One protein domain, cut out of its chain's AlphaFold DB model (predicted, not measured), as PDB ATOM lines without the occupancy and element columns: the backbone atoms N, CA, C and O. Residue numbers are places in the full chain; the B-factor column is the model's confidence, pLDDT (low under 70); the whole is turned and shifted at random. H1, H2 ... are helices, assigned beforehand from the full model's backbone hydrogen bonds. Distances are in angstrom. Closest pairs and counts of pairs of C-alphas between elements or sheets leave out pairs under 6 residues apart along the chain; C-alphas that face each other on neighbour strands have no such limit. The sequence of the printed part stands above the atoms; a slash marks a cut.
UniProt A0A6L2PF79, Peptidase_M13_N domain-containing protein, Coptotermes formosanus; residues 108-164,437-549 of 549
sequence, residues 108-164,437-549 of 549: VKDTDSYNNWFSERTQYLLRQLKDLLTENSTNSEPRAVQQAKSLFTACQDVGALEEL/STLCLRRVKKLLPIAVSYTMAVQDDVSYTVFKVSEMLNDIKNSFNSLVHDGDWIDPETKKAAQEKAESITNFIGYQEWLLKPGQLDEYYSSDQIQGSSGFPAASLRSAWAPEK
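What this domain is: This is residues 108 to 164 and 437 to 549 of the 549 residues of the protein "Peptidase_M13_N domain-containing protein" of Coptotermes formosanus (UniProt A0A6L2PF79). A loose cluster of crossing helices, with H2 in its midst touching H1, H4, H5, H8 and H9, has a long helical hairpin of H6 and H7 reaching away from it as an arm. H3 lies at the far end from that arm, residues 504 to 519 lead back from H7 to the cluster, and residues 109 to 115 with residues 117 to 122 of H1 stick out. The printed part has 170 residues with nine named helices, H1 to H9 in order along the chain, and no named strand; the class is all helix. The whole is loose, with a radius of gyration of the C-alphas of 21.6 A, and only just elongated, spanning 71 by 47 by 29 A.

Where its parts are: H1, residues 117 to 134, begins with C-alpha 117 at (198.664, 303.739, 236.560) and is 26.1 A long. H2, residues 143 to 156, measures 20.1 A, and H3 takes residues 158 to 164. After the cut come H4, residues 437 to 447, 15.3 A, and H5, residues 449 to 457, 12.2 A. H6, residues 463 to 486, is the longest at 35.0 A and ends with C-alpha 486 at (215.244, 274.775, 246.559). H7 holds residues 492 to 503, 16.4 A, H8 residues 520 to 524, and H9 residues 540 to 545, with C-alpha 545 at (186.431, 304.522, 204.247).

How they stand to each other: The helix packing is mostly crossed: of 7 touching pairs given a tilt, 1 is shallow. H2 is the hub. With residues 148 to 153 alone it touches H1, about perpendicular at 80 degrees; the closest C-alphas, of Leu 133 and Lys 149, are 4.9 A apart. H2 touches H4 at 38 degrees, only just a steep tilt, opposite ways, closest at the C-alphas of Cys 155 and Cys 440, 5.7 A. H2 touches H5 with residues 144 to 148 alone, closest at the C-alphas of Val 145 and Ala 451, 5.1 A. H2 and H8 only just touch, with 3 pairs of C-alphas within 8 A, the closest those of Ala 144 and Asp 522, 5.8 A. H2 touches H9 with residues 151 to 155 alone, closest at the C-alphas of Ala 154 and Trp 545, 6.1 A. H3 is near H9. H6 and H7 form a hairpin at a shallow tilt of 2 degrees, opposite ways, the C-alphas of Asn 481 and Gln 499 being closest at 6.0 A; H5 and H6 are apart. Every O i to N i+4 pair is within hydrogen-bond range in H1 to H8; in H9 it is 1 of 2.

The domain as a whole: The C-alphas farthest apart, of Glu 163 and Asp 488, are 70.8 A apart. Residues 165 to 436 are not printed, and C-alphas 164 and 437 are 19.5 A apart across the cut. The links H7 to H8 and H8 to H9 are long. The model's pLDDT is under 70 at residues 111 to 113 and 527 to 549.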
ATOM      1  N   VAL A 108     189.429 309.709 239.326       84.38
ATOM      2  CA  VAL A 108     188.642 309.127 238.238       84.38
ATOM      3  C   VAL A 108     187.908 310.260 237.528       84.38
ATOM      4  O   VAL A 108     187.155 311.004 238.156       84.38
ATOM      5  N   LYS A 109     188.153 310.415 236.225       79.19
ATOM      6  CA  LYS A 109     187.465 311.413 235.398       79.19
ATOM      7  C   LYS A 109     185.979 311.082 235.326       79.19
ATOM      8  O   LYS A 109     185.620 309.909 235.288       79.19
ATOM      9  N   ASP A 110     185.137 312.096 235.147       70.06
ATOM     10  CA  ASP A 110     183.687 311.919 234.955       70.06
ATOM     11  C   ASP A 110     183.331 310.989 233.782       70.06
ATOM     12  O   ASP A 110     182.203 310.518 233.693       70.06
ATOM     13  N   THR A 111     184.278 310.754 232.865       64.56
ATOM     14  CA  THR A 111     184.157 309.921 231.660       64.56
ATOM     15  C   THR A 111     184.556 308.462 231.859       64.56
ATOM     16  O   THR A 111     184.260 307.639 230.993       64.56
ATOM     17  N   ASP A 112     185.224 308.142 232.966       67.38
ATOM     18  CA  ASP A 112     185.879 306.857 233.184       67.38
ATOM     19  C   ASP A 112     185.259 306.165 234.413       67.38
ATOM     20  O   ASP A 112     184.813 306.814 235.358       67.38
ATOM     21  N   SER A 113     185.194 304.830 234.424       66.75
ATOM     22  CA  SER A 113     184.686 304.076 235.586       66.75
ATOM     23  C   SER A 113     185.764 303.775 236.630       66.75
ATOM     24  O   SER A 113     185.447 303.449 237.772       66.75
ATOM     25  N   TYR A 114     187.033 303.881 236.243       74.62
ATOM     26  CA  TYR A 114     188.198 303.695 237.097       74.62
ATOM     27  C   TYR A 114     189.370 304.505 236.546       74.62
ATOM     28  O   TYR A 114     189.404 304.844 235.363       74.62
ATOM     29  N   ASN A 115     190.359 304.760 237.397       84.31
ATOM     30  CA  ASN A 115     191.663 305.255 236.981       84.31
ATOM     31  C   ASN A 115     192.747 304.505 237.755       84.31
ATOM     32  O   ASN A 115     192.589 304.221 238.941       84.31
ATOM     33  N   ASN A 116     193.823 304.142 237.072       87.62
ATOM     34  CA  ASN A 116     195.004 303.519 237.641       87.62
ATOM     35  C   ASN A 116     196.240 303.897 236.810       87.62
ATOM     36  O   ASN A 116     196.154 304.531 235.756       87.62
ATOM     37  N   TRP A 117     197.415 303.473 237.266       88.38
ATOM     38  CA  TRP A 117     198.664 303.739 236.560       88.38
ATOM     39  C   TRP A 117     198.657 303.264 235.095       88.38
ATOM     40  O   TRP A 117     199.134 303.969 234.203       88.38
ATOM     41  N   PHE A 118     198.086 302.087 234.821       88.12
ATOM     42  CA  PHE A 118     198.030 301.532 233.469       88.12
ATOM     43  C   PHE A 118     197.119 302.345 232.548       88.12
ATOM     44  O   PHE A 118     197.476 302.549 231.384       88.12
ATOM     45  N   SER A 119     195.974 302.838 233.035       84.50
ATOM     46  CA  SER A 119     195.095 303.704 232.245       84.50
ATOM     47  C   SER A 119     195.755 305.046 231.943       84.50
ATOM     48  O   SER A 119     195.725 305.458 230.785       84.50
ATOM     49  N   GLU A 120     196.432 305.680 232.906       88.94
ATOM     50  CA  GLU A 120     197.176 306.932 232.676       88.94
ATOM     51  C   GLU A 120     198.278 306.755 231.622       88.94
ATOM     52  O   GLU A 120     198.350 307.507 230.643       88.94
ATOM     53  N   ARG A 121     199.098 305.701 231.744       90.94
ATOM     54  CA  ARG A 121     200.160 305.411 230.763       90.94
ATOM     55  C   ARG A 121     199.599 305.047 229.396       90.94
ATOM     56  O   ARG A 121     200.113 305.514 228.382       90.94
ATOM     57  N   THR A 122     198.502 304.298 229.351       87.94
ATOM     58  CA  THR A 122     197.804 304.000 228.097       87.94
ATOM     59  C   THR A 122     197.274 305.278 227.451       87.94
ATOM     60  O   THR A 122     197.474 305.480 226.257       87.94
ATOM     61  N   GLN A 123     196.636 306.177 228.208       86.81
ATOM     62  CA  GLN A 123     196.132 307.446 227.681       86.81
ATOM     63  C   GLN A 123     197.264 308.340 227.169       86.81
ATOM     64  O   GLN A 123     197.104 308.950 226.115       86.81
ATOM     65  N   TYR A 124     198.401 308.388 227.869       91.25
ATOM     66  CA  TYR A 124     199.600 309.085 227.406       91.25
ATOM     67  C   TYR A 124     200.070 308.551 226.043       91.25
ATOM     68  O   TYR A 124     200.170 309.319 225.087       91.25
ATOM     69  N   LEU A 125     200.246 307.231 225.914       90.00
ATOM     70  CA  LEU A 125     200.660 306.599 224.654       90.00
ATOM     71  C   LEU A 125     199.639 306.805 223.529       90.00
ATOM     72  O   LEU A 125     200.009 307.044 222.384       90.00
ATOM     73  N   LEU A 126     198.339 306.742 223.835       90.06
ATOM     74  CA  LEU A 126     197.285 306.980 222.847       90.06
ATOM     75  C   LEU A 126     197.249 308.435 222.359       90.06
ATOM     76  O   LEU A 126     196.772 308.657 221.251       90.06
ATOM     77  N   ARG A 127     197.699 309.418 223.153       91.50
ATOM     78  CA  ARG A 127     197.845 310.810 222.686       91.50
ATOM     79  C   ARG A 127     199.003 310.916 221.698       91.50
ATOM     80  O   ARG A 127     198.754 311.297 220.564       91.50
ATOM     81  N   GLN A 128     200.180 310.418 222.078       92.69
ATOM     82  CA  GLN A 128     201.361 310.366 221.204       92.69
ATOM     83  C   GLN A 128     201.037 309.704 219.857       92.69
ATOM     84  O   GLN A 128     201.294 310.249 218.793       92.69
ATOM     85  N   LEU A 129     200.356 308.555 219.890       93.06
ATOM     86  CA  LEU A 129     199.931 307.857 218.678       93.06
ATOM     87  C   LEU A 129     198.974 308.661 217.791       93.06
ATOM     88  O   LEU A 129     199.026 308.519 216.572       93.06
ATOM     89  N   LYS A 130     198.069 309.460 218.368       93.81
ATOM     90  CA  LYS A 130     197.182 310.321 217.569       93.81
ATOM     91  C   LYS A 130     197.979 311.407 216.875       93.81
ATOM     92  O   LYS A 130     197.710 311.662 215.705       93.81
ATOM     93  N   ASP A 131     198.930 312.009 217.578       93.38
ATOM     94  CA  ASP A 131     199.767 313.072 217.030       93.38
ATOM     95  C   ASP A 131     200.561 312.523 215.835       93.38
ATOM     96  O   ASP A 131     200.400 313.013 214.717       93.38
ATOM     97  N   LEU A 132     201.227 311.375 216.013       93.38
ATOM     98  CA  LEU A 132     201.971 310.681 214.953       93.38
ATOM     99  C   LEU A 132     201.117 310.288 213.741       93.38
ATOM    100  O   LEU A 132     201.591 310.322 212.609       93.38
ATOM    101  N   LEU A 133     199.860 309.882 213.948       92.69
ATOM    102  CA  LEU A 133     198.961 309.536 212.842       92.69
ATOM    103  C   LEU A 133     198.329 310.761 212.162       92.69
ATOM    104  O   LEU A 133     197.801 310.618 211.062       92.69
ATOM    105  N   THR A 134     198.348 311.930 212.809       93.38
ATOM    106  CA  THR A 134     197.824 313.192 212.254       93.38
ATOM    107  C   THR A 134     198.853 313.885 211.365       93.38
ATOM    108  O   THR A 134     198.484 314.632 210.461       93.38
ATOM    109  N   GLU A 135     200.141 313.643 211.603       90.50
ATOM    110  CA  GLU A 135     201.222 314.182 210.785       90.50
ATOM    111  C   GLU A 135     201.094 313.788 209.311       90.50
ATOM    112  O   GLU A 135     200.744 312.655 208.968       90.50
ATOM    113  N   ASN A 136     201.458 314.719 208.423       88.75
ATOM    114  CA  ASN A 136     201.474 314.458 206.990       88.75
ATOM    115  C   ASN A 136     202.404 313.285 206.663       88.75
ATOM    116  O   ASN A 136     203.508 313.171 207.198       88.75
ATOM    117  N   SER A 137     201.951 312.422 205.758       86.50
ATOM    118  CA  SER A 137     202.780 311.339 205.240       86.50
ATOM    119  C   SER A 137     203.977 311.897 204.467       86.50
ATOM    120  O   SER A 137     203.840 312.859 203.708       86.50
ATOM    121  N   THR A 138     205.137 311.264 204.612       88.00
ATOM    122  CA  THR A 138     206.350 311.589 203.846       88.00
ATOM    123  C   THR A 138     206.706 310.455 202.888       88.00
ATOM    124  O   THR A 138     206.408 309.291 203.143       88.00
ATOM    125  N   ASN A 139     207.389 310.772 201.785       84.44
ATOM    126  CA  ASN A 139     207.801 309.758 200.801       84.44
ATOM    127  C   ASN A 139     208.834 308.758 201.349       84.44
ATOM    128  O   ASN A 139     209.048 307.714 200.741       84.44
ATOM    129  N   SER A 140     209.488 309.081 202.467       86.94
ATOM    130  CA  SER A 140     210.424 308.196 203.168       86.94
ATOM    131  C   SER A 140     209.737 307.149 204.044       86.94
ATOM    132  O   SER A 140     210.384 306.184 204.442       86.94
ATOM    133  N   GLU A 141     208.454 307.325 204.370       91.06
ATOM    134  CA  GLU A 141     207.719 306.357 205.183       91.06
ATOM    135  C   GLU A 141     207.300 305.135 204.358       91.06
ATOM    136  O   GLU A 141     206.885 305.292 203.203       91.06
ATOM    137  N   PRO A 142     207.301 303.928 204.954       91.94
ATOM    138  CA  PRO A 142     206.738 302.743 204.320       91.94
ATOM    139  C   PRO A 142     205.281 302.959 203.899       91.94
ATOM    140  O   PRO A 142     204.500 303.622 204.593       91.94
ATOM    141  N   ARG A 143     204.873 302.339 202.793       89.25
ATOM    142  CA  ARG A 143     203.504 302.430 202.266       89.25
ATOM    143  C   ARG A 143     202.457 302.031 203.309       89.25
ATOM    144  O   ARG A 143     201.393 302.652 203.367       89.25
ATOM    145  N   ALA A 144     202.737 301.029 204.136       88.12
ATOM    146  CA  ALA A 144     201.840 300.599 205.210       88.12
ATOM    147  C   ALA A 144     201.570 301.702 206.254       88.12
ATOM    148  O   ALA A 144     200.442 301.852 206.728       88.12
ATOM    149  N   VAL A 145     202.580 302.513 206.579       91.50
ATOM    150  CA  VAL A 145     202.449 303.656 207.498       91.50
ATOM    151  C   VAL A 145     201.601 304.750 206.863       91.50
ATOM    152  O   VAL A 145     200.661 305.247 207.485       91.50
ATOM    153  N   GLN A 146     201.862 305.064 205.592       88.31
ATOM    154  CA  GLN A 146     201.066 306.040 204.847       88.31
ATOM    155  C   GLN A 146     199.588 305.623 204.790       88.31
ATOM    156  O   GLN A 146     198.691 306.456 204.923       88.31
ATOM    157  N   GLN A 147     199.312 304.324 204.636       87.62
ATOM    158  CA  GLN A 147     197.957 303.768 204.679       87.62
ATOM    159  C   GLN A 147     197.308 303.903 206.060       87.62
ATOM    160  O   GLN A 147     196.131 304.251 206.133       87.62
ATOM    161  N   ALA A 148     198.055 303.679 207.147       87.31
ATOM    162  CA  ALA A 148     197.559 303.873 208.509       87.31
ATOM    163  C   ALA A 148     197.174 305.336 208.778       87.31
ATOM    164  O   ALA A 148     196.077 305.591 209.279       87.31
ATOM    165  N   LYS A 149     198.024 306.289 208.370       89.88
ATOM    166  CA  LYS A 149     197.744 307.735 208.426       89.88
ATOM    167  C   LYS A 149     196.517 308.104 207.587       89.88
ATOM    168  O   LYS A 149     195.586 308.735 208.078       89.88
ATOM    169  N   SER A 150     196.453 307.619 206.347       87.06
ATOM    170  CA  SER A 150     195.333 307.892 205.432       87.06
ATOM    171  C   SER A 150     194.002 307.373 205.982       87.06
ATOM    172  O   SER A 150     192.994 308.072 205.939       87.06
ATOM    173  N   LEU A 151     194.004 306.166 206.553       83.50
ATOM    174  CA  LEU A 151     192.840 305.573 207.204       83.50
ATOM    175  C   LEU A 151     192.414 306.361 208.451       83.50
ATOM    176  O   LEU A 151     191.218 306.526 208.698       83.50
ATOM    177  N   PHE A 152     193.375 306.853 209.237       85.94
ATOM    178  CA  PHE A 152     193.099 307.696 210.397       85.94
ATOM    179  C   PHE A 152     192.422 309.011 209.993       85.94
ATOM    180  O   PHE A 152     191.409 309.379 210.591       85.94
ATOM    181  N   THR A 153     192.939 309.678 208.959       88.38
ATOM    182  CA  THR A 153     192.375 310.916 208.405       88.38
ATOM    183  C   THR A 153     190.982 310.685 207.831       88.38
ATOM    184  O   THR A 153     190.047 311.390 208.198       88.38
ATOM    185  N   ALA A 154     190.806 309.648 207.009       84.44
ATOM    186  CA  ALA A 154     189.519 309.343 206.392       84.44
ATOM    187  C   ALA A 154     188.437 308.993 207.426       84.44
ATOM    188  O   ALA A 154     187.291 309.416 207.314       84.44
ATOM    189  N   CYS A 155     188.800 308.283 208.498       82.56
ATOM    190  CA  CYS A 155     187.876 308.021 209.598       82.56
ATOM    191  C   CYS A 155     187.440 309.311 210.321       82.56
ATOM    192  O   CYS A 155     186.321 309.384 210.835       82.56
ATOM    193  N   GLN A 156     188.291 310.333 210.393       85.31
ATOM    194  CA  GLN A 156     187.954 311.592 211.060       85.31
ATOM    195  C   GLN A 156     187.076 312.523 210.216       85.31
ATOM    196  O   GLN A 156     186.414 313.385 210.794       85.31
ATOM    197  N   ASP A 157     187.024 312.332 208.898       86.12
ATOM    198  CA  ASP A 157     186.220 313.145 207.988       86.12
ATOM    199  C   ASP A 157     184.727 312.798 208.085       86.12
ATOM    200  O   ASP A 157     184.183 311.981 207.346       86.12
ATOM    201  N   VAL A 158     184.041 313.427 209.041       85.69
ATOM    202  CA  VAL A 158     182.596 313.249 209.228       85.69
ATOM    203  C   VAL A 158     181.802 313.796 208.038       85.69
ATOM    204  O   VAL A 158     180.733 313.266 207.752       85.69
ATOM    205  N   GLY A 159     182.317 314.804 207.323       87.81
ATOM    206  CA  GLY A 159     181.646 315.376 206.154       87.81
ATOM    207  C   GLY A 159     181.470 314.337 205.051       87.81
ATOM    208  O   GLY A 159     180.346 314.089 204.614       87.81
ATOM    209  N   ALA A 160     182.553 313.643 204.699       85.50
ATOM    210  CA  ALA A 160     182.513 312.552 203.728       85.50
ATOM    211  C   ALA A 160     181.569 311.409 204.153       85.50
ATOM    212  O   ALA A 160     180.873 310.826 203.318       85.50
ATOM    213  N   LEU A 161     181.493 311.094 205.453       82.69
ATOM    214  CA  LEU A 161     180.576 310.064 205.961       82.69
ATOM    215  C   LEU A 161     179.104 310.453 205.807       82.69
ATOM    216  O   LEU A 161     178.288 309.599 205.456       82.69
ATOM    217  N   GLU A 162     178.755 311.723 206.034       88.00
ATOM    218  CA  GLU A 162     177.384 312.198 205.814       88.00
ATOM    219  C   GLU A 162     176.993 312.145 204.331       88.00
ATOM    220  O   GLU A 162     175.873 311.750 204.011       88.00
ATOM    221  N   GLU A 163     177.913 312.470 203.420       88.38
ATOM    222  CA  GLU A 163     177.670 312.390 201.973       88.38
ATOM    223  C   GLU A 163     177.475 310.946 201.479       88.38
ATOM    224  O   GLU A 163     176.651 310.670 200.595       88.38
ATOM    225  N   LEU A 164     178.226 309.999 202.051       86.62
ATOM    226  CA  LEU A 164     178.110 308.577 201.729       86.62
ATOM    227  C   LEU A 164     176.851 307.940 202.332       86.62
ATOM    228  O   LEU A 164     176.254 307.053 201.708       86.62
ATOM    229  N   SER A 437     188.606 310.965 217.196       87.50
ATOM    230  CA  SER A 437     190.028 310.614 217.088       87.50
ATOM    231  C   SER A 437     190.402 309.357 217.884       87.50
ATOM    232  O   SER A 437     191.181 308.531 217.419       87.50
ATOM    233  N   THR A 438     189.817 309.142 219.066       82.88
ATOM    234  CA  THR A 438     190.046 307.920 219.856       82.88
ATOM    235  C   THR A 438     189.406 306.697 219.199       82.88
ATOM    236  O   THR A 438     190.025 305.632 219.152       82.88
ATOM    237  N   LEU A 439     188.190 306.842 218.659       78.12
ATOM    238  CA  LEU A 439     187.525 305.775 217.904       78.12
ATOM    239  C   LEU A 439     188.337 305.396 216.660       78.12
ATOM    240  O   LEU A 439     188.580 304.212 216.435       78.12
ATOM    241  N   CYS A 440     188.800 306.387 215.901       82.50
ATOM    242  CA  CYS A 440     189.599 306.183 214.700       82.50
ATOM    243  C   CYS A 440     190.943 305.527 215.008       82.50
ATOM    244  O   CYS A 440     191.286 304.535 214.367       82.50
ATOM    245  N   LEU A 441     191.653 305.969 216.053       86.12
ATOM    246  CA  LEU A 441     192.903 305.327 216.468       86.12
ATOM    247  C   LEU A 441     192.677 303.852 216.825       86.12
ATOM    248  O   LEU A 441     193.445 302.989 216.405       86.12
ATOM    249  N   ARG A 442     191.602 303.533 217.561       81.19
ATOM    250  CA  ARG A 442     191.267 302.141 217.905       81.19
ATOM    251  C   ARG A 442     191.052 301.285 216.654       81.19
ATOM    252  O   ARG A 442     191.467 300.129 216.636       81.19
ATOM    253  N   ARG A 443     190.424 301.843 215.613       76.50
ATOM    254  CA  ARG A 443     190.222 301.149 214.333       76.50
ATOM    255  C   ARG A 443     191.535 300.951 213.589       76.50
ATOM    256  O   ARG A 443     191.829 299.821 213.225       76.50
ATOM    257  N   VAL A 444     192.357 301.988 213.450       81.38
ATOM    258  CA  VAL A 444     193.664 301.884 212.780       81.38
ATOM    259  C   VAL A 444     194.560 300.864 213.485       81.38
ATOM    260  O   VAL A 444     195.101 299.986 212.825       81.38
ATOM    261  N   LYS A 445     194.624 300.879 214.824       83.06
ATOM    262  CA  LYS A 445     195.355 299.868 215.611       83.06
ATOM    263  C   LYS A 445     194.854 298.441 215.383       83.06
ATOM    264  O   LYS A 445     195.659 297.522 215.394       83.06
ATOM    265  N   LYS A 446     193.542 298.244 215.206       75.88
ATOM    266  CA  LYS A 446     192.965 296.918 214.927       75.88
ATOM    267  C   LYS A 446     193.314 296.436 213.514       75.88
ATOM    268  O   LYS A 446     193.502 295.244 213.320       75.88
ATOM    269  N   LEU A 447     193.374 297.346 212.542       74.50
ATOM    270  CA  LEU A 447     193.520 297.020 211.120       74.50
ATOM    271  C   LEU A 447     194.977 296.949 210.657       74.50
ATOM    272  O   LEU A 447     195.323 296.112 209.831       74.50
ATOM    273  N   LEU A 448     195.826 297.829 211.183       84.31
ATOM    274  CA  LEU A 448     197.229 297.980 210.803       84.31
ATOM    275  C   LEU A 448     198.123 298.050 212.059       84.31
ATOM    276  O   LEU A 448     198.856 299.024 212.237       84.31
ATOM    277  N   PRO A 449     198.067 297.045 212.960       86.00
ATOM    278  CA  PRO A 449     198.769 297.094 214.243       86.00
ATOM    279  C   PRO A 449     200.281 297.261 214.080       86.00
ATOM    280  O   PRO A 449     200.872 298.084 214.769       86.00
ATOM    281  N   ILE A 450     200.898 296.533 213.146       90.00
ATOM    282  CA  ILE A 450     202.351 296.563 212.935       90.00
ATOM    283  C   ILE A 450     202.801 297.888 212.305       90.00
ATOM    284  O   ILE A 450     203.840 298.417 212.690       90.00
ATOM    285  N   ALA A 451     201.996 298.483 211.418       91.06
ATOM    286  CA  ALA A 451     202.278 299.819 210.889       91.06
ATOM    287  C   ALA A 451     202.201 300.902 211.978       91.06
ATOM    288  O   ALA A 451     203.039 301.795 212.013       91.06
ATOM    289  N   VAL A 452     201.239 300.805 212.903       91.69
ATOM    290  CA  VAL A 452     201.171 301.708 214.066       91.69
ATOM    291  C   VAL A 452     202.336 301.465 215.030       91.69
ATOM    292  O   VAL A 452     202.884 302.410 215.587       91.69
ATOM    293  N   SER A 453     202.763 300.216 215.221       91.31
ATOM    294  CA  SER A 453     203.964 299.923 216.009       91.31
ATOM    295  C   SER A 453     205.219 300.528 215.379       91.31
ATOM    296  O   SER A 453     206.064 301.041 216.107       91.31
ATOM    297  N   TYR A 454     205.331 300.520 214.045       92.81
ATOM    298  CA  TYR A 454     206.439 301.161 213.335       92.81
ATOM    299  C   TYR A 454     206.518 302.656 213.649       92.81
ATOM    300  O   TYR A 454     207.602 303.141 213.961       92.81
ATOM    301  N   THR A 455     205.391 303.382 213.627       91.00
ATOM    302  CA  THR A 455     205.407 304.834 213.890       91.00
ATOM    303  C   THR A 455     205.904 305.172 215.290       91.00
ATOM    304  O   THR A 455     206.535 306.209 215.458       91.00
ATOM    305  N   MET A 456     205.667 304.297 216.274       88.88
ATOM    306  CA  MET A 456     206.234 304.431 217.620       88.88
ATOM    307  C   MET A 456     207.714 304.045 217.669       88.88
ATOM    308  O   MET A 456     208.504 304.744 218.294       88.88
ATOM    309  N   ALA A 457     208.087 302.938 217.023       90.00
ATOM    310  CA  ALA A 457     209.438 302.382 217.077       90.00
ATOM    311  C   ALA A 457     210.503 303.306 216.466       90.00
ATOM    312  O   ALA A 457     211.664 303.212 216.841       90.00
ATOM    313  N   VAL A 458     210.123 304.196 215.544       89.69
ATOM    314  CA  VAL A 458     211.049 305.162 214.927       89.69
ATOM    315  C   VAL A 458     211.265 306.443 215.739       89.69
ATOM    316  O   VAL A 458     212.144 307.218 215.375       89.69
ATOM    317  N   GLN A 459     210.482 306.694 216.798       86.81
ATOM    318  CA  GLN A 459     210.595 307.941 217.573       86.81
ATOM    319  C   GLN A 459     211.828 307.962 218.474       86.81
ATOM    320  O   GLN A 459     212.531 308.966 218.529       86.81
ATOM    321  N   ASP A 460     212.095 306.845 219.152       83.25
ATOM    322  CA  ASP A 460     213.135 306.744 220.171       83.25
ATOM    323  C   ASP A 460     214.011 305.510 219.930       83.25
ATOM    324  O   ASP A 460     213.508 304.410 219.688       83.25
ATOM    325  N   ASP A 461     215.330 305.664 220.075       86.25
ATOM    326  CA  ASP A 461     216.234 304.515 220.147       86.25
ATOM    327  C   ASP A 461     216.081 303.817 221.504       86.25
ATOM    328  O   ASP A 461     216.550 304.282 222.547       86.25
ATOM    329  N   VAL A 462     215.416 302.665 221.482       87.88
ATOM    330  CA  VAL A 462     215.170 301.838 222.666       87.88
ATOM    331  C   VAL A 462     216.202 300.725 222.846       87.88
ATOM    332  O   VAL A 462     216.034 299.901 223.744       87.88
ATOM    333  N   SER A 463     217.279 300.684 222.054       86.75
ATOM    334  CA  SER A 463     218.267 299.591 222.079       86.75
ATOM    335  C   SER A 463     218.871 299.377 223.470       86.75
ATOM    336  O   SER A 463     218.968 298.246 223.950       86.75
ATOM    337  N   TYR A 464     219.205 300.468 224.166       91.06
ATOM    338  CA  TYR A 464     219.706 300.405 225.542       91.06
ATOM    339  C   TYR A 464     218.662 299.843 226.522       91.06
ATOM    340  O   TYR A 464     218.981 299.020 227.380       91.06
ATOM    341  N   THR A 465     217.398 300.247 226.372       92.38
ATOM    342  CA  THR A 465     216.285 299.756 227.196       92.38
ATOM    343  C   THR A 465     216.027 298.271 226.949       92.38
ATOM    344  O   THR A 465     215.864 297.518 227.905       92.38
ATOM    345  N   VAL A 466     216.042 297.829 225.687       90.56
ATOM    346  CA  VAL A 466     215.899 296.414 225.305       90.56
ATOM    347  C   VAL A 466     217.008 295.575 225.935       90.56
ATOM    348  O   VAL A 466     216.720 294.540 226.534       90.56
ATOM    349  N   PHE A 467     218.257 296.049 225.875       91.75
ATOM    350  CA  PHE A 467     219.386 295.389 226.528       91.75
ATOM    351  C   PHE A 467     219.167 295.247 228.042       91.75
ATOM    352  O   PHE A 467     219.297 294.149 228.582       91.75
ATOM    353  N   LYS A 468     218.761 296.325 228.726       96.00
ATOM    354  CA  LYS A 468     218.523 296.292 230.177       96.00
ATOM    355  C   LYS A 468     217.337 295.429 230.598       96.00
ATOM    356  O   LYS A 468     217.413 294.760 231.623       96.00
ATOM    357  N   VAL A 469     216.270 295.386 229.806       95.75
ATOM    358  CA  VAL A 469     215.137 294.481 230.056       95.75
ATOM    359  C   VAL A 469     215.553 293.024 229.844       95.75
ATOM    360  O   VAL A 469     215.127 292.161 230.603       95.75
ATOM    361  N   SER A 470     216.413 292.742 228.861       93.25
ATOM    362  CA  SER A 470     216.960 291.397 228.641       93.25
ATOM    363  C   SER A 470     217.781 290.906 229.841       93.25
ATOM    364  O   SER A 470     217.578 289.783 230.302       93.25
ATOM    365  N   GLU A 471     218.638 291.770 230.396       95.56
ATOM    366  CA  GLU A 471     219.399 291.512 231.632       95.56
ATOM    367  C   GLU A 471     218.446 291.168 232.794       95.56
ATOM    368  O   GLU A 471     218.551 290.097 233.387       95.56
ATOM    369  N   MET A 472     217.420 291.997 233.016       96.81
ATOM    370  CA  MET A 472     216.407 291.771 234.054       96.81
ATOM    371  C   MET A 472     215.638 290.450 233.872       96.81
ATOM    372  O   MET A 472     215.376 289.745 234.845       96.81
ATOM    373  N   LEU A 473     215.265 290.086 232.640       94.75
ATOM    374  CA  LEU A 473     214.581 288.814 232.372       94.75
ATOM    375  C   LEU A 473     215.483 287.609 232.656       94.75
ATOM    376  O   LEU A 473     215.000 286.586 233.147       94.75
ATOM    377  N   ASN A 474     216.782 287.728 232.381       93.56
ATOM    378  CA  ASN A 474     217.756 286.701 232.728       93.56
ATOM    379  C   ASN A 474     217.883 286.546 234.251       93.56
ATOM    380  O   ASN A 474     217.863 285.423 234.752       93.56
ATOM    381  N   ASP A 475     217.921 287.651 234.996       95.69
ATOM    382  CA  ASP A 475     217.974 287.627 236.462       95.69
ATOM    383  C   ASP A 475     216.720 286.988 237.077       95.69
ATOM    384  O   ASP A 475     216.816 286.156 237.986       95.69
ATOM    385  N   ILE A 476     215.538 287.304 236.535       95.62
ATOM    386  CA  ILE A 476     214.268 286.686 236.940       95.62
ATOM    387  C   ILE A 476     214.287 285.180 236.660       95.62
ATOM    388  O   ILE A 476     213.901 284.392 237.522       95.62
ATOM    389  N   LYS A 477     214.765 284.761 235.483       94.56
ATOM    390  CA  LYS A 477     214.880 283.344 235.113       94.56
ATOM    391  C   LYS A 477     215.831 282.585 236.042       94.56
ATOM    392  O   LYS A 477     215.489 281.498 236.503       94.56
ATOM    393  N   ASN A 478     216.981 283.168 236.371       94.31
ATOM    394  CA  ASN A 478     217.944 282.573 237.301       94.31
ATOM    395  C   ASN A 478     217.365 282.451 238.717       94.31
ATOM    396  O   ASN A 478     217.515 281.416 239.370       94.31
ATOM    397  N   SER A 479     216.646 283.482 239.166       96.19
ATOM    398  CA  SER A 479     215.960 283.479 240.461       96.19
ATOM    399  C   SER A 479     214.867 282.411 240.506       96.19
ATOM    400  O   SER A 479     214.798 281.637 241.458       96.19
ATOM    401  N   PHE A 480     214.059 282.297 239.448       95.69
ATOM    402  CA  PHE A 480     213.052 281.245 239.314       95.69
ATOM    403  C   PHE A 480     213.680 279.848 239.371       95.69
ATOM    404  O   PHE A 480     213.227 279.008 240.143       95.69
ATOM    405  N   ASN A 481     214.756 279.609 238.616       94.50
ATOM    406  CA  ASN A 481     215.455 278.323 238.622       94.50
ATOM    407  C   ASN A 481     216.007 277.957 240.007       94.50
ATOM    408  O   ASN A 481     215.961 276.783 240.377       94.50
ATOM    409  N   SER A 482     216.476 278.950 240.768       94.88
ATOM    410  CA  SER A 482     216.943 278.769 242.149       94.88
ATOM    411  C   SER A 482     215.787 278.387 243.078       94.88
ATOM    412  O   SER A 482     215.867 277.393 243.791       94.88
ATOM    413  N   LEU A 483     214.651 279.087 242.987       95.06
ATOM    414  CA  LEU A 483     213.452 278.764 243.769       95.06
ATOM    415  C   LEU A 483     212.897 277.364 243.457       95.06
ATOM    416  O   LEU A 483     212.450 276.660 244.359       95.06
ATOM    417  N   VAL A 484     212.925 276.945 242.188       94.94
ATOM    418  CA  VAL A 484     212.516 275.590 241.778       94.94
ATOM    419  C   VAL A 484     213.467 274.541 242.347       94.94
ATOM    420  O   VAL A 484     213.018 273.503 242.834       94.94
ATOM    421  N   HIS A 485     214.773 274.805 242.294       93.69
ATOM    422  CA  HIS A 485     215.788 273.916 242.844       93.69
ATOM    423  C   HIS A 485     215.588 273.704 244.354       93.69
ATOM    424  O   HIS A 485     215.569 272.558 244.810       93.69
ATOM    425  N   ASP A 486     215.343 274.783 245.095       95.38
ATOM    426  CA  ASP A 486     215.244 274.775 246.559       95.38
ATOM    427  C   ASP A 486     213.855 274.362 247.080       95.38
ATOM    428  O   ASP A 486     213.685 274.085 248.263       95.38
ATOM    429  N   GLY A 487     212.838 274.301 246.216       94.50
ATOM    430  CA  GLY A 487     211.472 273.975 246.622       94.50
ATOM    431  C   GLY A 487     211.290 272.504 247.009       94.50
ATOM    432  O   GLY A 487     211.331 271.627 246.154       94.50
ATOM    433  N   ASP A 488     210.999 272.212 248.274       95.75
ATOM    434  CA  ASP A 488     210.821 270.829 248.761       95.75
ATOM    435  C   ASP A 488     209.503 270.161 248.325       95.75
ATOM    436  O   ASP A 488     209.327 268.952 248.463       95.75
ATOM    437  N   TRP A 489     208.556 270.942 247.799       95.75
ATOM    438  CA  TRP A 489     207.226 270.471 247.398       95.75
ATOM    439  C   TRP A 489     207.174 269.883 245.978       95.75
ATOM    440  O   TRP A 489     206.133 269.366 245.575       95.75
ATOM    441  N   ILE A 490     208.276 269.966 245.223       95.12
ATOM    442  CA  ILE A 490     208.396 269.474 243.845       95.12
ATOM    443  C   ILE A 490     209.345 268.273 243.840       95.12
ATOM    444  O   ILE A 490     210.453 268.349 244.371       95.12
ATOM    445  N   ASP A 491     208.938 267.166 243.225       96.56
ATOM    446  CA  ASP A 491     209.810 266.004 243.079       96.56
ATOM    447  C   ASP A 491     210.977 266.278 242.097       96.56
ATOM    448  O   ASP A 491     210.891 267.175 241.250       96.56
ATOM    449  N   PRO A 492     212.084 265.519 242.177       96.50
ATOM    450  CA  PRO A 492     213.263 265.764 241.346       96.50
ATOM    451  C   PRO A 492     213.017 265.694 239.830       96.50
ATOM    452  O   PRO A 492     213.669 266.422 239.080       96.50
ATOM    453  N   GLU A 493     212.100 264.838 239.365       96.88
ATOM    454  CA  GLU A 493     211.796 264.694 237.936       96.88
ATOM    455  C   GLU A 493     211.060 265.936 237.424       96.88
ATOM    456  O   GLU A 493     211.456 266.536 236.420       96.88
ATOM    457  N   THR A 494     210.062 266.399 238.178       96.19
ATOM    458  CA  THR A 494     209.314 267.617 237.857       96.19
ATOM    459  C   THR A 494     210.187 268.873 237.953       96.19
ATOM    460  O   THR A 494     210.065 269.754 237.099       96.19
ATOM    461  N   LYS A 495     211.114 268.963 238.923       96.44
ATOM    462  CA  LYS A 495     212.088 270.075 239.007       96.44
ATOM    463  C   LYS A 495     212.913 270.189 237.732       96.44
ATOM    464  O   LYS A 495     213.021 271.276 237.164       96.44
ATOM    465  N   LYS A 496     213.449 269.057 237.269       95.69
ATOM    466  CA  LYS A 496     214.244 268.996 236.043       95.69
ATOM    467  C   LYS A 496     213.428 269.464 234.835       95.69
ATOM    468  O   LYS A 496     213.875 270.346 234.110       95.69
ATOM    469  N   ALA A 497     212.206 268.954 234.669       96.00
ATOM    470  CA  ALA A 497     211.323 269.369 233.577       96.00
ATOM    471  C   ALA A 497     210.958 270.869 233.640       96.00
ATOM    472  O   ALA A 497     210.891 271.543 232.611       96.00
ATOM    473  N   ALA A 498     210.739 271.418 234.840       95.19
ATOM    474  CA  ALA A 498     210.448 272.839 235.034       95.19
ATOM    475  C   ALA A 498     211.640 273.732 234.655       95.19
ATOM    476  O   ALA A 498     211.444 274.757 234.000       95.19
ATOM    477  N   GLN A 499     212.859 273.330 235.020       93.50
ATOM    478  CA  GLN A 499     214.090 274.037 234.661       93.50
ATOM    479  C   GLN A 499     214.372 273.955 233.159       93.50
ATOM    480  O   GLN A 499     214.610 274.990 232.545       93.50
ATOM    481  N   GLU A 500     214.240 272.778 232.539       94.69
ATOM    482  CA  GLU A 500     214.361 272.613 231.080       94.69
ATOM    483  C   GLU A 500     213.363 273.522 230.337       94.69
ATOM    484  O   GLU A 500     213.712 274.218 229.378       94.69
ATOM    485  N   LYS A 501     212.118 273.602 230.828       93.44
ATOM    486  CA  LYS A 501     211.107 274.507 230.274       93.44
ATOM    487  C   LYS A 501     211.493 275.974 230.460       93.44
ATOM    488  O   LYS A 501     211.400 276.732 229.498       93.44
ATOM    489  N   ALA A 502     211.932 276.378 231.651       92.88
ATOM    490  CA  ALA A 502     212.377 277.746 231.924       92.88
ATOM    491  C   ALA A 502     213.574 278.139 231.042       92.88
ATOM    492  O   ALA A 502     213.637 279.252 230.516       92.88
ATOM    493  N   GLU A 503     214.498 277.202 230.821       91.00
ATOM    494  CA  GLU A 503     215.634 277.350 229.918       91.00
ATOM    495  C   GLU A 503     215.203 277.600 228.472       91.00
ATOM    496  O   GLU A 503     215.781 278.475 227.827       91.00
ATOM    497  N   SER A 504     214.135 276.940 228.021       91.56
ATOM    498  CA  SER A 504     213.573 277.082 226.672       91.56
ATOM    499  C   SER A 504     212.672 278.306 226.438       91.56
ATOM    500  O   SER A 504     212.179 278.484 225.324       91.56
ATOM    501  N   ILE A 505     212.418 279.152 227.448       88.69
ATOM    502  CA  ILE A 505     211.566 280.342 227.277       88.69
ATOM    503  C   ILE A 505     212.226 281.327 226.304       88.69
ATOM    504  O   ILE A 505     213.319 281.835 226.558       88.69
ATOM    505  N   THR A 506     211.514 281.643 225.222       88.62
ATOM    506  CA  THR A 506     211.890 282.684 224.259       88.62
ATOM    507  C   THR A 506     211.308 284.033 224.675       88.62
ATOM    508  O   THR A 506     210.108 284.147 224.922       88.62
ATOM    509  N   ASN A 507     212.144 285.073 224.696       86.31
ATOM    510  CA  ASN A 507     211.746 286.426 225.078       86.31
ATOM    511  C   ASN A 507     211.525 287.311 223.845       86.31
ATOM    512  O   ASN A 507     212.391 287.399 222.978       86.31
ATOM    513  N   PHE A 508     210.399 288.024 223.806       89.12
ATOM    514  CA  PHE A 508     210.122 289.068 222.817       89.12
ATOM    515  C   PHE A 508     210.061 290.421 223.531       89.12
ATOM    516  O   PHE A 508     209.171 290.646 224.350       89.12
ATOM    517  N   ILE A 509     211.017 291.311 223.249       89.56
ATOM    518  CA  ILE A 509     211.195 292.581 223.969       89.56
ATOM    519  C   ILE A 509     211.039 293.745 222.989       89.56
ATOM    520  O   ILE A 509     211.749 293.820 221.991       89.56
ATOM    521  N   GLY A 510     210.130 294.675 223.283       87.69
ATOM    522  CA  GLY A 510     209.889 295.840 222.430       87.69
ATOM    523  C   GLY A 510     209.180 295.466 221.127       87.69
ATOM    524  O   GLY A 510     207.996 295.132 221.141       87.69
ATOM    525  N   TYR A 511     209.891 295.550 220.002       87.12
ATOM    526  CA  TYR A 511     209.371 295.252 218.667       87.12
ATOM    527  C   TYR A 511     210.254 294.239 217.928       87.12
ATOM    528  O   TYR A 511     211.401 293.999 218.289       87.12
ATOM    529  N   GLN A 512     209.703 293.632 216.874       85.56
ATOM    530  CA  GLN A 512     210.406 292.626 216.077       85.56
ATOM    531  C   GLN A 512     211.590 293.243 215.317       85.56
ATOM    532  O   GLN A 512     211.434 294.286 214.687       85.56
ATOM    533  N   GLU A 513     212.746 292.575 215.291       84.69
ATOM    534  CA  GLU A 513     213.979 293.105 214.673       84.69
ATOM    535  C   GLU A 513     213.835 293.464 213.187       84.69
ATOM    536  O   GLU A 513     214.541 294.330 212.669       84.69
ATOM    537  N   TRP A 514     212.938 292.787 212.468       89.69
ATOM    538  CA  TRP A 514     212.685 293.060 211.056       89.69
ATOM    539  C   TRP A 514     211.860 294.332 210.825       89.69
ATOM    540  O   TRP A 514     211.895 294.860 209.718       89.69
ATOM    541  N   LEU A 515     211.158 294.848 211.843       90.75
ATOM    542  CA  LEU A 515     210.181 295.933 211.700       90.75
ATOM    543  C   LEU A 515     210.780 297.193 211.064       90.75
ATOM    544  O   LEU A 515     210.143 297.821 210.222       90.75
ATOM    545  N   LEU A 516     212.004 297.552 211.461       90.75
ATOM    546  CA  LEU A 516     212.695 298.754 210.983       90.75
ATOM    547  C   LEU A 516     213.615 298.492 209.780       90.75
ATOM    548  O   LEU A 516     214.230 299.426 209.266       90.75
ATOM    549  N   LYS A 517     213.721 297.242 209.306       91.94
ATOM    550  CA  LYS A 517     214.542 296.918 208.133       91.94
ATOM    551  C   LYS A 517     213.856 297.447 206.861       91.94
ATOM    552  O   LYS A 517     212.656 297.213 206.684       91.94
ATOM    553  N   PRO A 518     214.583 298.132 205.956       90.62
ATOM    554  CA  PRO A 518     213.999 298.704 204.744       90.62
ATOM    555  C   PRO A 518     213.200 297.679 203.930       90.62
ATOM    556  O   PRO A 518     213.664 296.568 203.691       90.62
ATOM    557  N   GLY A 519     211.988 298.054 203.514       89.62
ATOM    558  CA  GLY A 519     211.104 297.230 202.683       89.62
ATOM    559  C   GLY A 519     210.360 296.100 203.407       89.62
ATOM    560  O   GLY A 519     209.314 295.685 202.921       89.62
ATOM    561  N   GLN A 520     210.812 295.648 204.583       91.12
ATOM    562  CA  GLN A 520     210.216 294.493 205.275       91.12
ATOM    563  C   GLN A 520     208.789 294.754 205.771       91.12
ATOM    564  O   GLN A 520     207.940 293.869 205.715       91.12
ATOM    565  N   LEU A 521     208.489 295.978 206.220       90.00
ATOM    566  CA  LEU A 521     207.124 296.336 206.617       90.00
ATOM    567  C   LEU A 521     206.153 296.302 205.430       90.00
ATOM    568  O   LEU A 521     205.033 295.813 205.558       90.00
ATOM    569  N   ASP A 522     206.578 296.809 204.275       88.69
ATOM    570  CA  ASP A 522     205.741 296.812 203.074       88.69
ATOM    571  C   ASP A 522     205.621 295.413 202.466       88.69
ATOM    572  O   ASP A 522     204.565 295.079 201.938       88.69
ATOM    573  N   GLU A 523     206.652 294.575 202.596       85.75
ATOM    574  CA  GLU A 523     206.593 293.152 202.269       85.75
ATOM    575  C   GLU A 523     205.596 292.414 203.173       85.75
ATOM    576  O   GLU A 523     204.745 291.687 202.665       85.75
ATOM    577  N   TYR A 524     205.612 292.670 204.487       83.56
ATOM    578  CA  TYR A 524     204.644 292.105 205.436       83.56
ATOM    579  C   TYR A 524     203.193 292.460 205.068       83.56
ATOM    580  O   TYR A 524     202.300 291.618 205.158       83.56
ATOM    581  N   TYR A 525     202.960 293.692 204.607       78.19
ATOM    582  CA  TYR A 525     201.651 294.153 204.131       78.19
ATOM    583  C   TYR A 525     201.427 293.970 202.619       78.19
ATOM    584  O   TYR A 525     200.417 294.440 202.082       78.19
ATOM    585  N   SER A 526     202.334 293.296 201.912       71.50
ATOM    586  CA  SER A 526     202.124 292.949 200.511       71.50
ATOM    587  C   SER A 526     201.035 291.877 200.413       71.50
ATOM    588  O   SER A 526     200.858 291.047 201.309       71.50
ATOM    589  N   SER A 527     200.268 291.900 199.321       55.72
ATOM    590  CA  SER A 527     199.150 290.975 199.084       55.72
ATOM    591  C   SER A 527     199.536 289.491 199.168       55.72
ATOM    592  O   SER A 527     198.657 288.662 199.397       55.72
ATOM    593  N   ASP A 528     200.826 289.172 199.040       40.84
ATOM    594  CA  ASP A 528     201.362 287.809 199.029       40.84
ATOM    595  C   ASP A 528     201.667 287.261 200.442       40.84
ATOM    596  O   ASP A 528     201.673 286.048 200.637       40.84
ATOM    597  N   GLN A 529     201.851 288.122 201.457       37.03
ATOM    598  CA  GLN A 529     202.150 287.734 202.854       37.03
ATOM    599  C   GLN A 529     200.937 287.855 203.798       37.03
ATOM    600  O   GLN A 529     200.830 287.120 204.782       37.03
ATOM    601  N   ILE A 530     199.955 288.710 203.474       41.12
ATOM    602  CA  ILE A 530     198.723 288.893 204.275       41.12
ATOM    603  C   ILE A 530     197.852 287.617 204.329       41.12
ATOM    604  O   ILE A 530     196.978 287.485 205.187       41.12
ATOM    605  N   GLN A 531     198.116 286.626 203.478       40.62
ATOM    606  CA  GLN A 531     197.373 285.365 203.468       40.62
ATOM    607  C   GLN A 531     197.732 284.406 204.622       40.62
ATOM    608  O   GLN A 531     197.010 283.432 204.835       40.62
ATOM    609  N   GLY A 532     198.811 284.663 205.377       28.55
ATOM    610  CA  GLY A 532     199.365 283.713 206.354       28.55
ATOM    611  C   GLY A 532     199.112 283.992 207.841       28.55
ATOM    612  O   GLY A 532     199.265 283.085 208.653       28.55
ATOM    613  N   SER A 533     198.726 285.205 208.249       26.27
ATOM    614  CA  SER A 533     198.507 285.503 209.676       26.27
ATOM    615  C   SER A 533     197.526 286.657 209.871       26.27
ATOM    616  O   SER A 533     197.857 287.795 209.576       26.27
ATOM    617  N   SER A 534     196.295 286.344 210.300       32.22
ATOM    618  CA  SER A 534     195.313 287.222 210.986       32.22
ATOM    619  C   SER A 534     195.114 288.694 210.528       32.22
ATOM    620  O   SER A 534     194.471 289.467 211.234       32.22
ATOM    621  N   GLY A 535     195.560 289.085 209.331       32.19
ATOM    622  CA  GLY A 535     195.566 290.456 208.796       32.19
ATOM    623  C   GLY A 535     194.518 290.727 207.710       32.19
ATOM    624  O   GLY A 535     194.709 291.593 206.858       32.19
ATOM    625  N   PHE A 536     193.405 289.994 207.727       35.53
ATOM    626  CA  PHE A 536     192.391 289.990 206.667       35.53
ATOM    627  C   PHE A 536     191.486 291.231 206.432       35.53
ATOM    628  O   PHE A 536     190.723 291.162 205.468       35.53
ATOM    629  N   PRO A 537     191.528 292.393 207.133       40.09
ATOM    630  CA  PRO A 537     190.542 293.448 206.857       40.09
ATOM    631  C   PRO A 537     191.051 294.657 206.043       40.09
ATOM    632  O   PRO A 537     190.279 295.580 205.776       40.09
ATOM    633  N   ALA A 538     192.321 294.707 205.620       34.66
ATOM    634  CA  ALA A 538     192.875 295.924 205.006       34.66
ATOM    635  C   ALA A 538     192.315 296.258 203.605       34.66
ATOM    636  O   ALA A 538     192.380 297.418 203.194       34.66
ATOM    637  N   ALA A 539     191.775 295.283 202.867       34.44
ATOM    638  CA  ALA A 539     191.272 295.496 201.503       34.44
ATOM    639  C   ALA A 539     189.785 295.896 201.455       34.44
ATOM    640  O   ALA A 539     189.377 296.694 200.619       34.44
ATOM    641  N   SER A 540     188.972 295.389 202.374       37.06
ATOM    642  CA  SER A 540     187.515 295.568 202.397       37.06
ATOM    643  C   SER A 540     187.050 296.782 203.197       37.06
ATOM    644  O   SER A 540     186.013 297.358 202.896       37.06
ATOM    645  N   LEU A 541     187.816 297.207 204.205       36.50
ATOM    646  CA  LEU A 541     187.571 298.482 204.881       36.50
ATOM    647  C   LEU A 541     188.215 299.653 204.132       36.50
ATOM    648  O   LEU A 541     187.797 300.786 204.332       36.50
ATOM    649  N   ARG A 542     189.142 299.413 203.193       38.28
ATOM    650  CA  ARG A 542     189.519 300.457 202.227       38.28
ATOM    651  C   ARG A 542     188.308 300.946 201.447       38.28
ATOM    652  O   ARG A 542     188.101 302.145 201.415       38.28
ATOM    653  N   SER A 543     187.462 300.058 200.926       33.84
ATOM    654  CA  SER A 543     186.289 300.481 200.149       33.84
ATOM    655  C   SER A 543     185.205 301.182 200.978       33.84
ATOM    656  O   SER A 543     184.452 301.982 200.436       33.84
ATOM    657  N   ALA A 544     185.133 300.928 202.290       35.59
ATOM    658  CA  ALA A 544     184.164 301.583 203.172       35.59
ATOM    659  C   ALA A 544     184.585 302.995 203.627       35.59
ATOM    660  O   ALA A 544     183.721 303.787 203.992       35.59
ATOM    661  N   TRP A 545     185.888 303.305 203.625       34.66
ATOM    662  CA  TRP A 545     186.431 304.522 204.247       34.66
ATOM    663  C   TRP A 545     187.319 305.363 203.337       34.66
ATOM    664  O   TRP A 545     187.531 306.532 203.624       34.66
ATOM    665  N   ALA A 546     187.854 304.799 202.260       31.64
ATOM    666  CA  ALA A 546     188.722 305.489 201.323       31.64
ATOM    667  C   ALA A 546     188.147 305.318 199.910       31.64
ATOM    668  O   ALA A 546     188.183 304.205 199.380       31.64
ATOM    669  N   PRO A 547     187.609 306.376 199.275       27.47
ATOM    670  CA  PRO A 547     187.308 306.298 197.854       27.47
ATOM    671  C   PRO A 547     188.606 305.984 197.102       27.47
ATOM    672  O   PRO A 547     189.640 306.613 197.347       27.47
ATOM    673  N   GLU A 548     188.564 304.989 196.214       29.59
ATOM    674  CA  GLU A 548     189.623 304.784 195.228       29.59
ATOM    675  C   GLU A 548     189.754 306.086 194.423       29.59
ATOM    676  O   GLU A 548     188.770 306.565 193.854       29.59
ATOM    677  N   LYS A 549     190.939 306.704 194.460       25.64
ATOM    678  CA  LYS A 549     191.299 307.796 193.553       25.64
ATOM    679  C   LYS A 549     191.899 307.235 192.281       25.64
ATOM    680  O   LYS A 549     192.741 306.316 192.410       25.64
TER     681      LYS A 549